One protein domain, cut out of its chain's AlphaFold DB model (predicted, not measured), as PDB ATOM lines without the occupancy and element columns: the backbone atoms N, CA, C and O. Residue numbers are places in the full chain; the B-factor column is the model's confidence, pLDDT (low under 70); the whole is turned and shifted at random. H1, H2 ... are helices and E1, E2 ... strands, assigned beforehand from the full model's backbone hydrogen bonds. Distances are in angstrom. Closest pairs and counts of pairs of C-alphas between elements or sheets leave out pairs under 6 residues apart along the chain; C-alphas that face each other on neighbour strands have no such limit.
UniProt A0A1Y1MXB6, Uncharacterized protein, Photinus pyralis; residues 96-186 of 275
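AT A GLANCE: This is residues 96 to 186 of the 275 residues of an uncharacterized protein of Photinus pyralis (UniProt A0A1Y1MXB6). One twisted sheet of four strands has its helices over one face and the other face bare. The long helix H2 runs lengthwise over E3, the shorter H3 is over E4 at its side, and little H1 lies before the start of H2, away from the sheet. The printed part has 91 residues with three named helices and four named strands, in the order H1 H2 E1 E2 E3 E4 H3; the sheet's order is E1 - E2 - E3 - E4, all antiparallel, and the class is mixed, helices and strands. The whole is only just compact, close to loose, with a radius of gyration of the C-alphas of 14.2 A, and only just elongated, spanning 42 by 27 by 18 A.

HOW THE PARTS SIT: H1, residues 96 to 100, is not on the sheet and meets H2, residues 102 to 118, only through their link. H2 is on the sheet at a height of 9.1 A, over E3, residues 160 to 167, and runs along the strands, at 2 degrees to E3 on the local plane. The closest C-alphas of H2 and E3 are those of Ser 112 and Ile 160, 4.5 A apart. E1, residues 129 to 137, and E2, residues 143 to 151, form a hairpin, with N 132 and O 148 2.8 A apart, within hydrogen-bond range. E2 and E3 form the next hairpin, with N 145 and O 165 at 2.8 A. E3 and E4, residues 173 to 177, form the third, with N 164 and O 176 at 2.9 A. These four strands make a meander, each the antiparallel neighbour of the one before; E1 and E4 are edge strands. H3, residues 178 to 186, is on the same face as H2, over E4, and stands up from the sheet, its line rising 47 degrees out of a local plane fitted to just 6 C-alphas. H2, with residues 102 to 109 alone, only just touches H3, with 3 pairs of C-alphas within 8 A; the closest are those of Phe 109 and Lys 178, 6.3 A apart. They run opposite ways at a shallow tilt of 31 degrees. In H1, H2 and H3 every O i to N i+4 pair is within hydrogen-bond range.

IN THESE COORDINATES: H1 begins at C-alpha 96, (-0.408, 112.399, -26.503). H2 is 25.0 A long, E1 26.8 A, E2 26.4 A and E3 20.2 A. E1 begins at C-alpha 129, (-4.995, 145.474, -15.848). H3 ends at C-alpha 186, (10.151, 121.716, -29.373).

THE WHOLE: The two C-alphas farthest apart, those of Asn 123 and Ala 140, are 43.4 A apart. The printed part has no cut and no long link. The mean pLDDT of the printed part is 88.0; residues 153 to 157, between E2 and E3, are under 70.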
ATOM      1  N   GLU A  96       0.199 112.371 -25.168       93.62
ATOM      2  CA  GLU A  96      -0.408 112.399 -26.503       93.62
ATOM      3  C   GLU A  96      -1.660 113.288 -26.567       93.62
ATOM      4  O   GLU A  96      -1.917 113.947 -27.580       93.62
ATOM      5  N   MET A  97      -2.452 113.341 -25.492       92.62
ATOM      6  CA  MET A  97      -3.607 114.242 -25.405       92.62
ATOM      7  C   MET A  97      -3.187 115.711 -25.296       92.62
ATOM      8  O   MET A  97      -3.816 116.575 -25.918       92.62
ATOM      9  N   LEU A  98      -2.108 115.999 -24.564       93.44
ATOM     10  CA  LEU A  98      -1.521 117.337 -24.514       93.44
ATOM     11  C   LEU A  98      -0.928 117.745 -25.872       93.44
ATOM     12  O   LEU A  98      -1.144 118.871 -26.318       93.44
ATOM     13  N   LEU A  99      -0.258 116.827 -26.574       94.19
ATOM     14  CA  LEU A  99       0.282 117.061 -27.917       94.19
ATOM     15  C   LEU A  99      -0.798 117.443 -28.931       94.19
ATOM     16  O   LEU A  99      -0.589 118.346 -29.740       94.19
ATOM     17  N   LYS A 100      -1.984 116.828 -28.866       93.31
ATOM     18  CA  LYS A 100      -3.123 117.217 -29.722       93.31
ATOM     19  C   LYS A 100      -3.559 118.671 -29.504       93.31
ATOM     20  O   LYS A 100      -4.151 119.265 -30.403       93.31
ATOM     21  N   HIS A 101      -3.245 119.251 -28.346       90.81
ATOM     22  CA  HIS A 101      -3.520 120.649 -28.017       90.81
ATOM     23  C   HIS A 101      -2.381 121.610 -28.388       90.81
ATOM     24  O   HIS A 101      -2.582 122.820 -28.270       90.81
ATOM     25  N   GLN A 102      -1.234 121.122 -28.880       93.25
ATOM     26  CA  GLN A 102      -0.061 121.938 -29.228       93.25
ATOM     27  C   GLN A 102      -0.435 123.138 -30.107       93.25
ATOM     28  O   GLN A 102      -0.296 124.284 -29.685       93.25
ATOM     29  N   THR A 103      -0.985 122.886 -31.300       91.75
ATOM     30  CA  THR A 103      -1.295 123.946 -32.273       91.75
ATOM     31  C   THR A 103      -2.283 124.966 -31.714       91.75
ATOM     32  O   THR A 103      -2.176 126.161 -31.979       91.75
ATOM     33  N   TYR A 104      -3.240 124.516 -30.902       92.50
ATOM     34  CA  TYR A 104      -4.208 125.407 -30.273       92.50
ATOM     35  C   TYR A 104      -3.554 126.341 -29.246       92.50
ATOM     36  O   TYR A 104      -3.872 127.533 -29.209       92.50
ATOM     37  N   LEU A 105      -2.631 125.823 -28.431       92.50
ATOM     38  CA  LEU A 105      -1.865 126.617 -27.469       92.50
ATOM     39  C   LEU A 105      -0.936 127.608 -28.174       92.50
ATOM     40  O   LEU A 105      -0.963 128.794 -27.845       92.50
ATOM     41  N   GLU A 106      -0.190 127.151 -29.180       90.75
ATOM     42  CA  GLU A 106       0.705 127.987 -29.988       90.75
ATOM     43  C   GLU A 106      -0.057 129.141 -30.654       90.75
ATOM     44  O   GLU A 106       0.335 130.299 -30.528       90.75
ATOM     45  N   MET A 107      -1.208 128.862 -31.281       91.75
ATOM     46  CA  MET A 107      -2.042 129.901 -31.897       91.75
ATOM     47  C   MET A 107      -2.581 130.913 -30.877       91.75
ATOM     48  O   MET A 107      -2.645 132.108 -31.172       91.75
ATOM     49  N   LYS A 108      -2.974 130.465 -29.675       92.50
ATOM     50  CA  LYS A 108      -3.429 131.375 -28.612       92.50
ATOM     51  C   LYS A 108      -2.311 132.299 -28.141       92.50
ATOM     52  O   LYS A 108      -2.562 133.492 -27.969       92.50
ATOM     53  N   PHE A 109      -1.106 131.774 -27.936       93.06
ATOM     54  CA  PHE A 109       0.046 132.589 -27.557       93.06
ATOM     55  C   PHE A 109       0.466 133.545 -28.672       93.06
ATOM     56  O   PHE A 109       0.727 134.711 -28.394       93.06
ATOM     57  N   PHE A 110       0.455 133.092 -29.928       91.31
ATOM     58  CA  PHE A 110       0.744 133.940 -31.082       91.31
ATOM     59  C   PHE A 110      -0.204 135.145 -31.152       91.31
ATOM     60  O   PHE A 110       0.252 136.286 -31.145       91.31
ATOM     61  N   ARG A 111      -1.524 134.911 -31.104       90.50
ATOM     62  CA  ARG A 111      -2.518 135.999 -31.097       90.50
ATOM     63  C   ARG A 111      -2.351 136.925 -29.893       90.50
ATOM     64  O   ARG A 111      -2.528 138.131 -30.012       90.50
ATOM     65  N   SER A 112      -2.018 136.369 -28.731       91.88
ATOM     66  CA  SER A 112      -1.798 137.162 -27.517       91.88
ATOM     67  C   SER A 112      -0.607 138.102 -27.671       91.88
ATOM     68  O   SER A 112      -0.710 139.261 -27.296       91.88
ATOM     69  N   GLN A 113       0.473 137.646 -28.309       90.38
ATOM     70  CA  GLN A 113       1.627 138.487 -28.615       90.38
ATOM     71  C   GLN A 113       1.294 139.592 -29.630       90.38
ATOM     72  O   GLN A 113       1.761 140.721 -29.488       90.38
ATOM     73  N   GLU A 114       0.482 139.301 -30.653       90.44
ATOM     74  CA  GLU A 114       0.010 140.333 -31.589       90.44
ATOM     75  C   GLU A 114      -0.791 141.424 -30.868       90.44
ATOM     76  O   GLU A 114      -0.565 142.608 -31.112       90.44
ATOM     77  N   LEU A 115      -1.669 141.028 -29.941       87.88
ATOM     78  CA  LEU A 115      -2.443 141.954 -29.115       87.88
ATOM     79  C   LEU A 115      -1.554 142.775 -28.181       87.88
ATOM     80  O   LEU A 115      -1.729 143.988 -28.101       87.88
ATOM     81  N   GLU A 116      -0.586 142.147 -27.510       87.88
ATOM     82  CA  GLU A 116       0.363 142.856 -26.643       87.88
ATOM     83  C   GLU A 116       1.124 143.949 -27.400       87.88
ATOM     84  O   GLU A 116       1.334 145.029 -26.853       87.88
ATOM     85  N   ASN A 117       1.479 143.713 -28.665       87.44
ATOM     86  CA  ASN A 117       2.190 144.687 -29.497       87.44
ATOM     87  C   ASN A 117       1.329 145.889 -29.928       87.44
ATOM     88  O   ASN A 117       1.876 146.898 -30.375       87.44
ATOM     89  N   TRP A 118       0.000 145.792 -29.852       85.75
ATOM     90  CA  TRP A 118      -0.913 146.891 -30.196       85.75
ATOM     91  C   TRP A 118      -1.225 147.804 -29.010       85.75
ATOM     92  O   TRP A 118      -1.778 148.888 -29.200       85.75
ATOM     93  N   ILE A 119      -0.872 147.379 -27.798       83.69
ATOM     94  CA  ILE A 119      -1.086 148.142 -26.574       83.69
ATOM     95  C   ILE A 119       0.126 149.041 -26.329       83.69
ATOM     96  O   ILE A 119       1.268 148.587 -26.274       83.69
ATOM     97  N   ASP A 120      -0.126 150.334 -26.132       84.81
ATOM     98  CA  ASP A 120       0.893 151.266 -25.659       84.81
ATOM     99  C   ASP A 120       1.069 151.137 -24.139       84.81
ATOM    100  O   ASP A 120       0.467 151.866 -23.348       84.81
ATOM    101  N   TRP A 121       1.919 150.193 -23.738       86.00
ATOM    102  CA  TRP A 121       2.216 149.892 -22.335       86.00
ATOM    103  C   TRP A 121       2.784 151.074 -21.545       86.00
ATOM    104  O   TRP A 121       2.716 151.061 -20.321       86.00
ATOM    105  N   SER A 122       3.307 152.116 -22.203       86.81
ATOM    106  CA  SER A 122       3.819 153.302 -21.504       86.81
ATOM    107  C   SER A 122       2.722 154.094 -20.781       86.81
ATOM    108  O   SER A 122       3.011 154.814 -19.825       86.81
ATOM    109  N   ASN A 123       1.468 153.924 -21.213       82.94
ATOM    110  CA  ASN A 123       0.290 154.592 -20.671       82.94
ATOM    111  C   ASN A 123      -0.594 153.676 -19.810       82.94
ATOM    112  O   ASN A 123      -1.589 154.146 -19.263       82.94
ATOM    113  N   VAL A 124      -0.243 152.393 -19.687       83.69
ATOM    114  CA  VAL A 124      -0.990 151.409 -18.895       83.69
ATOM    115  C   VAL A 124      -0.433 151.379 -17.479       83.69
ATOM    116  O   VAL A 124       0.767 151.193 -17.276       83.69
ATOM    117  N   LYS A 125      -1.305 151.534 -16.485       86.56
ATOM    118  CA  LYS A 125      -0.966 151.294 -15.084       86.56
ATOM    119  C   LYS A 125      -1.482 149.931 -14.642       86.56
ATOM    120  O   LYS A 125      -2.409 149.382 -15.224       86.56
ATOM    121  N   GLU A 126      -0.940 149.432 -13.536       83.88
ATOM    122  CA  GLU A 126      -1.364 148.156 -12.945       83.88
ATOM    123  C   GLU A 126      -2.869 148.123 -12.616       83.88
ATOM    124  O   GLU A 126      -3.523 147.099 -12.772       83.88
ATOM    125  N   GLU A 127      -3.439 149.261 -12.203       86.94
ATOM    126  CA  GLU A 127      -4.873 149.409 -11.898       86.94
ATOM    127  C   GLU A 127      -5.791 149.252 -13.125       86.94
ATOM    128  O   GLU A 127      -6.986 148.989 -12.971       86.94
ATOM    129  N   ASP A 128      -5.224 149.366 -14.328       85.19
ATOM    130  CA  ASP A 128      -5.935 149.222 -15.596       85.19
ATOM    131  C   ASP A 128      -5.944 147.765 -16.091       85.19
ATOM    132  O   ASP A 128      -6.674 147.445 -17.034       85.19
ATOM    133  N   ILE A 129      -5.148 146.881 -15.470       88.06
ATOM    134  CA  ILE A 129      -4.995 145.474 -15.848       88.06
ATOM    135  C   ILE A 129      -5.983 144.613 -15.056       88.06
ATOM    136  O   ILE A 129      -5.963 144.557 -13.827       88.06
ATOM    137  N   GLU A 130      -6.832 143.883 -15.772       89.62
ATOM    138  CA  GLU A 130      -7.694 142.854 -15.198       89.62
ATOM    139  C   GLU A 130      -7.215 141.461 -15.579       89.62
ATOM    140  O   GLU A 130      -6.800 141.221 -16.714       89.62
ATOM    141  N   HIS A 131      -7.345 140.522 -14.640       91.12
ATOM    142  CA  HIS A 131      -7.017 139.118 -14.860       91.12
ATOM    143  C   HIS A 131      -8.274 138.263 -14.997       91.12
ATOM    144  O   HIS A 131      -9.268 138.432 -14.290       91.12
ATOM    145  N   ASP A 132      -8.193 137.293 -15.894       92.00
ATOM    146  CA  ASP A 132      -9.235 136.325 -16.187       92.00
ATOM    147  C   ASP A 132      -8.646 134.917 -16.183       92.00
ATOM    148  O   ASP A 132      -7.546 134.677 -16.685       92.00
ATOM    149  N   LYS A 133      -9.406 133.962 -15.647       92.75
ATOM    150  CA  LYS A 133      -9.028 132.551 -15.651       92.75
ATOM    151  C   LYS A 133     -10.145 131.731 -16.270       92.75
ATOM    152  O   LYS A 133     -11.281 131.768 -15.806       92.75
ATOM    153  N   SER A 134      -9.808 130.946 -17.288       93.44
ATOM    154  CA  SER A 134     -10.707 129.927 -17.837       93.44
ATOM    155  C   SER A 134     -10.036 128.562 -17.803       93.44
ATOM    156  O   SER A 134      -8.818 128.475 -17.661       93.44
ATOM    157  N   SER A 135     -10.808 127.491 -17.953       93.94
ATOM    158  CA  SER A 135     -10.268 126.132 -17.936       93.94
ATOM    159  C   SER A 135     -10.941 125.215 -18.941       93.94
ATOM    160  O   SER A 135     -12.099 125.423 -19.292       93.94
ATOM    161  N   GLU A 136     -10.211 124.190 -19.360       93.31
ATOM    162  CA  GLU A 136     -10.662 123.144 -20.270       93.31
ATOM    163  C   GLU A 136     -10.112 121.792 -19.801       93.31
ATOM    164  O   GLU A 136      -8.904 121.638 -19.627       93.31
ATOM    165  N   SER A 137     -10.998 120.825 -19.546       91.81
ATOM    166  CA  SER A 137     -10.601 119.464 -19.163       91.81
ATOM    167  C   SER A 137     -10.166 118.715 -20.417       91.81
ATOM    168  O   SER A 137     -10.971 118.575 -21.336       91.81
ATOM    169  N   LEU A 138      -8.923 118.233 -20.464       87.00
ATOM    170  CA  LEU A 138      -8.435 117.495 -21.635       87.00
ATOM    171  C   LEU A 138      -8.827 116.023 -21.577       87.00
ATOM    172  O   LEU A 138      -9.170 115.416 -22.590       87.00
ATOM    173  N   ASN A 139      -8.793 115.454 -20.379       83.62
ATOM    174  CA  ASN A 139      -9.288 114.121 -20.080       83.62
ATOM    175  C   ASN A 139      -9.716 114.060 -18.602       83.62
ATOM    176  O   ASN A 139      -9.882 115.097 -17.958       83.62
ATOM    177  N   ALA A 140      -9.910 112.851 -18.070       81.06
ATOM    178  CA  ALA A 140     -10.239 112.644 -16.660       81.06
ATOM    179  C   ALA A 140      -9.072 112.960 -15.700       81.06
ATOM    180  O   ALA A 140      -9.299 113.124 -14.506       81.06
ATOM    181  N   ASN A 141      -7.841 113.038 -16.213       79.00
ATOM    182  CA  ASN A 141      -6.615 113.142 -15.427       79.00
ATOM    183  C   ASN A 141      -6.058 114.566 -15.353       79.00
ATOM    184  O   ASN A 141      -5.335 114.861 -14.408       79.00
ATOM    185  N   PHE A 142      -6.318 115.442 -16.328       85.44
ATOM    186  CA  PHE A 142      -5.810 116.811 -16.276       85.44
ATOM    187  C   PHE A 142      -6.660 117.838 -17.025       85.44
ATOM    188  O   PHE A 142      -7.347 117.577 -18.017       85.44
ATOM    189  N   THR A 143      -6.560 119.058 -16.511       92.44
ATOM    190  CA  THR A 143      -7.209 120.281 -16.958       92.44
ATOM    191  C   THR A 143      -6.148 121.305 -17.337       92.44
ATOM    192  O   THR A 143      -5.140 121.469 -16.651       92.44
ATOM    193  N   ILE A 144      -6.388 122.030 -18.424       94.56
ATOM    194  CA  ILE A 144      -5.618 123.211 -18.793       94.56
ATOM    195  C   ILE A 144      -6.351 124.446 -18.280       94.56
ATOM    196  O   ILE A 144      -7.485 124.713 -18.675       94.56
ATOM    197  N   HIS A 145      -5.691 125.241 -17.441       94.94
ATOM    198  CA  HIS A 145      -6.134 126.580 -17.085       94.94
ATOM    199  C   HIS A 145      -5.388 127.621 -17.908       94.94
ATOM    200  O   HIS A 145      -4.162 127.639 -17.972       94.94
ATOM    201  N   TYR A 146      -6.146 128.527 -18.502       95.00
ATOM    202  CA  TYR A 146      -5.640 129.661 -19.248       95.00
ATOM    203  C   TYR A 146      -5.681 130.891 -18.350       95.00
ATOM    204  O   TYR A 146      -6.773 131.337 -17.983       95.00
ATOM    205  N   ASN A 147      -4.513 131.433 -18.015       94.75
ATOM    206  CA  ASN A 147      -4.387 132.644 -17.212       94.75
ATOM    207  C   ASN A 147      -4.184 133.822 -18.167       94.75
ATOM    208  O   ASN A 147      -3.198 133.866 -18.906       94.75
ATOM    209  N   ARG A 148      -5.158 134.730 -18.207       93.75
ATOM    210  CA  ARG A 148      -5.198 135.839 -19.157       93.75
ATOM    211  C   ARG A 148      -5.238 137.181 -18.448       93.75
ATOM    212  O   ARG A 148      -5.768 137.268 -17.343       93.75
ATOM    213  N   LYS A 149      -4.798 138.220 -19.147       91.50
ATOM    214  CA  LYS A 149      -4.999 139.620 -18.775       91.50
ATOM    215  C   LYS A 149      -5.630 140.428 -19.900       91.50
ATOM    216  O   LYS A 149      -5.608 140.013 -21.058       91.50
ATOM    217  N   PHE A 150      -6.177 141.587 -19.571       89.25
ATOM    218  CA  PHE A 150      -6.601 142.601 -20.535       89.25
ATOM    219  C   PHE A 150      -6.609 143.984 -19.877       89.25
ATOM    220  O   PHE A 150      -6.598 144.085 -18.651       89.25
ATOM    221  N   VAL A 151      -6.615 145.044 -20.688       86.19
ATOM    222  CA  VAL A 151      -6.575 146.437 -20.216       86.19
ATOM    223  C   VAL A 151      -7.963 147.069 -20.355       86.19
ATOM    224  O   VAL A 151      -8.468 147.182 -21.475       86.19
ATOM    225  N   ARG A 152      -8.572 147.489 -19.235       75.38
ATOM    226  CA  ARG A 152      -9.978 147.950 -19.142       75.38
ATOM    227  C   ARG A 152     -10.372 149.032 -20.148       75.38
ATOM    228  O   ARG A 152     -11.453 148.951 -20.723       75.38
ATOM    229  N   ASP A 153      -9.505 150.018 -20.354       65.38
ATOM    230  CA  ASP A 153      -9.812 151.229 -21.131       65.38
ATOM    231  C   ASP A 153      -9.292 151.183 -22.578       65.38
ATOM    232  O   ASP A 153      -9.313 152.183 -23.298       65.38
ATOM    233  N   THR A 154      -8.848 150.012 -23.044       61.97
ATOM    234  CA  THR A 154      -8.508 149.821 -24.458       61.97
ATOM    235  C   THR A 154      -9.753 149.467 -25.270       61.97
ATOM    236  O   THR A 154     -10.663 148.789 -24.799       61.97
ATOM    237  N   THR A 155      -9.810 149.900 -26.532       59.69
ATOM    238  CA  THR A 155     -10.911 149.552 -27.456       59.69
ATOM    239  C   THR A 155     -10.983 148.054 -27.777       59.69
ATOM    240  O   THR A 155     -11.934 147.597 -28.411       59.69
ATOM    241  N   THR A 156      -9.988 147.282 -27.349       59.03
ATOM    242  CA  THR A 156      -9.883 145.839 -27.516       59.03
ATOM    243  C   THR A 156     -10.401 145.118 -26.276       59.03
ATOM    244  O   THR A 156      -9.720 145.036 -25.263       59.03
ATOM    245  N   THR A 157     -11.570 144.483 -26.381       66.56
ATOM    246  CA  THR A 157     -12.078 143.524 -25.377       66.56
ATOM    247  C   THR A 157     -11.339 142.177 -25.409       66.56
ATOM    248  O   THR A 157     -11.812 141.187 -24.845       66.56
ATOM    249  N   GLU A 158     -10.240 142.079 -26.159       77.94
ATOM    250  CA  GLU A 158      -9.524 140.827 -26.368       77.94
ATOM    251  C   GLU A 158      -8.577 140.537 -25.204       77.94
ATOM    252  O   GLU A 158      -7.900 141.418 -24.682       77.94
ATOM    253  N   LYS A 159      -8.551 139.270 -24.791       88.38
ATOM    254  CA  LYS A 159      -7.779 138.801 -23.642       88.38
ATOM    255  C   LYS A 159      -6.438 138.243 -24.106       88.38
ATOM    256  O   LYS A 159      -6.407 137.339 -24.940       88.38
ATOM    257  N   ILE A 160      -5.361 138.726 -23.504       91.25
ATOM    258  CA  ILE A 160      -3.982 138.285 -23.711       91.25
ATOM    259  C   ILE A 160      -3.714 137.078 -22.816       91.25
ATOM    260  O   ILE A 160      -3.904 137.150 -21.605       91.25
ATOM    261  N   LEU A 161      -3.284 135.955 -23.389       94.06
ATOM    262  CA  LEU A 161      -2.836 134.783 -22.642       94.06
ATOM    263  C   LEU A 161      -1.428 135.010 -22.086       94.06
ATOM    264  O   LEU A 161      -0.472 135.081 -22.849       94.06
ATOM    265  N   GLU A 162      -1.308 135.058 -20.761       91.06
ATOM    266  CA  GLU A 162      -0.022 135.244 -20.078       91.06
ATOM    267  C   GLU A 162       0.678 133.909 -19.835       91.06
ATOM    268  O   GLU A 162       1.877 133.749 -20.054       91.06
ATOM    269  N   SER A 163      -0.081 132.927 -19.354       92.75
ATOM    270  CA  SER A 163       0.448 131.614 -19.016       92.75
ATOM    271  C   SER A 163      -0.629 130.545 -19.069       92.75
ATOM    272  O   SER A 163      -1.836 130.814 -19.059       92.75
ATOM    273  N   VAL A 164      -0.168 129.304 -19.102       94.06
ATOM    274  CA  VAL A 164      -1.012 128.121 -19.072       94.06
ATOM    275  C   VAL A 164      -0.624 127.276 -17.873       94.06
ATOM    276  O   VAL A 164       0.541 126.936 -17.705       94.06
ATOM    277  N   THR A 165      -1.597 126.913 -17.046       93.19
ATOM    278  CA  THR A 165      -1.401 125.937 -15.976       93.19
ATOM    279  C   THR A 165      -1.969 124.603 -16.416       93.19
ATOM    280  O   THR A 165      -3.183 124.467 -16.545       93.19
ATOM    281  N   ILE A 166      -1.110 123.611 -16.624       92.56
ATOM    282  CA  ILE A 166      -1.559 122.220 -16.686       92.56
ATOM    283  C   ILE A 166      -1.773 121.784 -15.241       92.56
ATOM    284  O   ILE A 166      -0.945 122.086 -14.383       92.56
ATOM    285  N   GLN A 167      -2.897 121.142 -14.949       91.19
ATOM    286  CA  GLN A 167      -3.285 120.793 -13.592       91.19
ATOM    287  C   GLN A 167      -3.956 119.425 -13.566       91.19
ATOM    288  O   GLN A 167      -4.935 119.212 -14.272       91.19
ATOM    289  N   ARG A 168      -3.460 118.521 -12.720       86.69
ATOM    290  CA  ARG A 168      -4.155 117.275 -12.373       86.69
ATOM    291  C   ARG A 168      -5.067 117.490 -11.173       86.69
ATOM    292  O   ARG A 168      -6.261 117.230 -11.245       86.69
ATOM    293  N   ASP A 169      -4.515 118.065 -10.111       81.00
ATOM    294  CA  ASP A 169      -5.240 118.449  -8.899       81.00
ATOM    295  C   ASP A 169      -4.600 119.690  -8.254       81.00
ATOM    296  O   ASP A 169      -3.763 120.369  -8.849       81.00
ATOM    297  N   LYS A 170      -5.027 120.061  -7.044       78.94
ATOM    298  CA  LYS A 170      -4.560 121.286  -6.370       78.94
ATOM    299  C   LYS A 170      -3.065 121.293  -6.038       78.94
ATOM    300  O   LYS A 170      -2.520 122.380  -5.874       78.94
ATOM    301  N   LEU A 171      -2.437 120.128  -5.910       80.12
ATOM    302  CA  LEU A 171      -1.032 119.977  -5.532       80.12
ATOM    303  C   LEU A 171      -0.160 119.691  -6.758       80.12
ATOM    304  O   LEU A 171       0.952 120.204  -6.856       80.12
ATOM    305  N   HIS A 172      -0.691 118.965  -7.739       86.44
ATOM    306  CA  HIS A 172       0.038 118.592  -8.946       86.44
ATOM    307  C   HIS A 172      -0.391 119.465 -10.126       86.44
ATOM    308  O   HIS A 172      -1.311 119.152 -10.890       86.44
ATOM    309  N   TYR A 173       0.294 120.594 -10.270       89.62
ATOM    310  CA  TYR A 173       0.112 121.529 -11.372       89.62
ATOM    311  C   TYR A 173       1.456 122.052 -11.865       89.62
ATOM    312  O   TYR A 173       2.459 121.930 -11.176       89.62
ATOM    313  N   CYS A 174       1.486 122.639 -13.055       90.06
ATOM    314  CA  CYS A 174       2.640 123.338 -13.596       90.06
ATOM    315  C   CYS A 174       2.151 124.525 -14.421       90.06
ATOM    316  O   CYS A 174       1.452 124.350 -15.420       90.06
ATOM    317  N   THR A 175       2.510 125.735 -13.990       90.56
ATOM    318  CA  THR A 175       2.244 126.967 -14.739       90.56
ATOM    319  C   THR A 175       3.425 127.283 -15.638       90.56
ATOM    320  O   THR A 175       4.548 127.434 -15.159       90.56
ATOM    321  N   MET A 176       3.163 127.409 -16.933       90.06
ATOM    322  CA  MET A 176       4.150 127.609 -17.984       90.06
ATOM    323  C   MET A 176       3.851 128.899 -18.749       90.06
ATOM    324  O   MET A 176       2.705 129.161 -19.127       90.06
ATOM    325  N   SER A 177       4.888 129.710 -18.951       89.31
ATOM    326  CA  SER A 177       4.865 130.874 -19.838       89.31
ATOM    327  C   SER A 177       4.841 130.424 -21.303       89.31
ATOM    328  O   SER A 177       5.010 129.238 -21.600       89.31
ATOM    329  N   LYS A 178       4.679 131.376 -22.227       89.12
ATOM    330  CA  LYS A 178       4.795 131.120 -23.668       89.12
ATOM    331  C   LYS A 178       6.082 130.360 -24.015       89.12
ATOM    332  O   LYS A 178       6.010 129.319 -24.659       89.12
ATOM    333  N   TYR A 179       7.234 130.858 -23.558       88.81
ATOM    334  CA  TYR A 179       8.544 130.290 -23.890       88.81
ATOM    335  C   TYR A 179       8.686 128.851 -23.396       88.81
ATOM    336  O   TYR A 179       9.136 127.984 -24.134       88.81
ATOM    337  N   VAL A 180       8.212 128.567 -22.179       90.19
ATOM    338  CA  VAL A 180       8.260 127.209 -21.617       90.19
ATOM    339  C   VAL A 180       7.363 126.253 -22.401       90.19
ATOM    340  O   VAL A 180       7.737 125.103 -22.615       90.19
ATOM    341  N   VAL A 181       6.182 126.710 -22.829       91.25
ATOM    342  CA  VAL A 181       5.269 125.901 -23.649       91.25
ATOM    343  C   VAL A 181       5.880 125.608 -25.021       91.25
ATOM    344  O   VAL A 181       5.832 124.462 -25.465       91.25
ATOM    345  N   GLU A 182       6.477 126.607 -25.672       90.75
ATOM    346  CA  GLU A 182       7.179 126.427 -26.948       90.75
ATOM    347  C   GLU A 182       8.336 125.431 -26.806       90.75
ATOM    348  O   GLU A 182       8.420 124.477 -27.575       90.75
ATOM    349  N   GLU A 183       9.172 125.576 -25.778       91.44
ATOM    350  CA  GLU A 183      10.300 124.673 -25.534       91.44
ATOM    351  C   GLU A 183       9.860 123.241 -25.220       91.44
ATOM    352  O   GLU A 183      10.428 122.287 -25.756       91.44
ATOM    353  N   LEU A 184       8.807 123.064 -24.414       93.50
ATOM    354  CA  LEU A 184       8.231 121.745 -24.146       93.50
ATOM    355  C   LEU A 184       7.824 121.047 -25.450       93.50
ATOM    356  O   LEU A 184       8.109 119.864 -25.640       93.50
ATOM    357  N   PHE A 185       7.175 121.773 -26.361       94.88
ATOM    358  CA  PHE A 185       6.742 121.215 -27.637       94.88
ATOM    359  C   PHE A 185       7.863 121.101 -28.677       94.88
ATOM    360  O   PHE A 185       7.787 120.220 -29.534       94.88
ATOM    361  N   ASN A 186       8.928 121.899 -28.585       93.75
ATOM    362  CA  ASN A 186      10.151 121.716 -29.373       93.75
ATOM    363  C   ASN A 186      10.851 120.396 -29.020       93.75
ATOM    364  O   ASN A 186      11.437 119.748 -29.886       93.75
TER     365      ASN A 186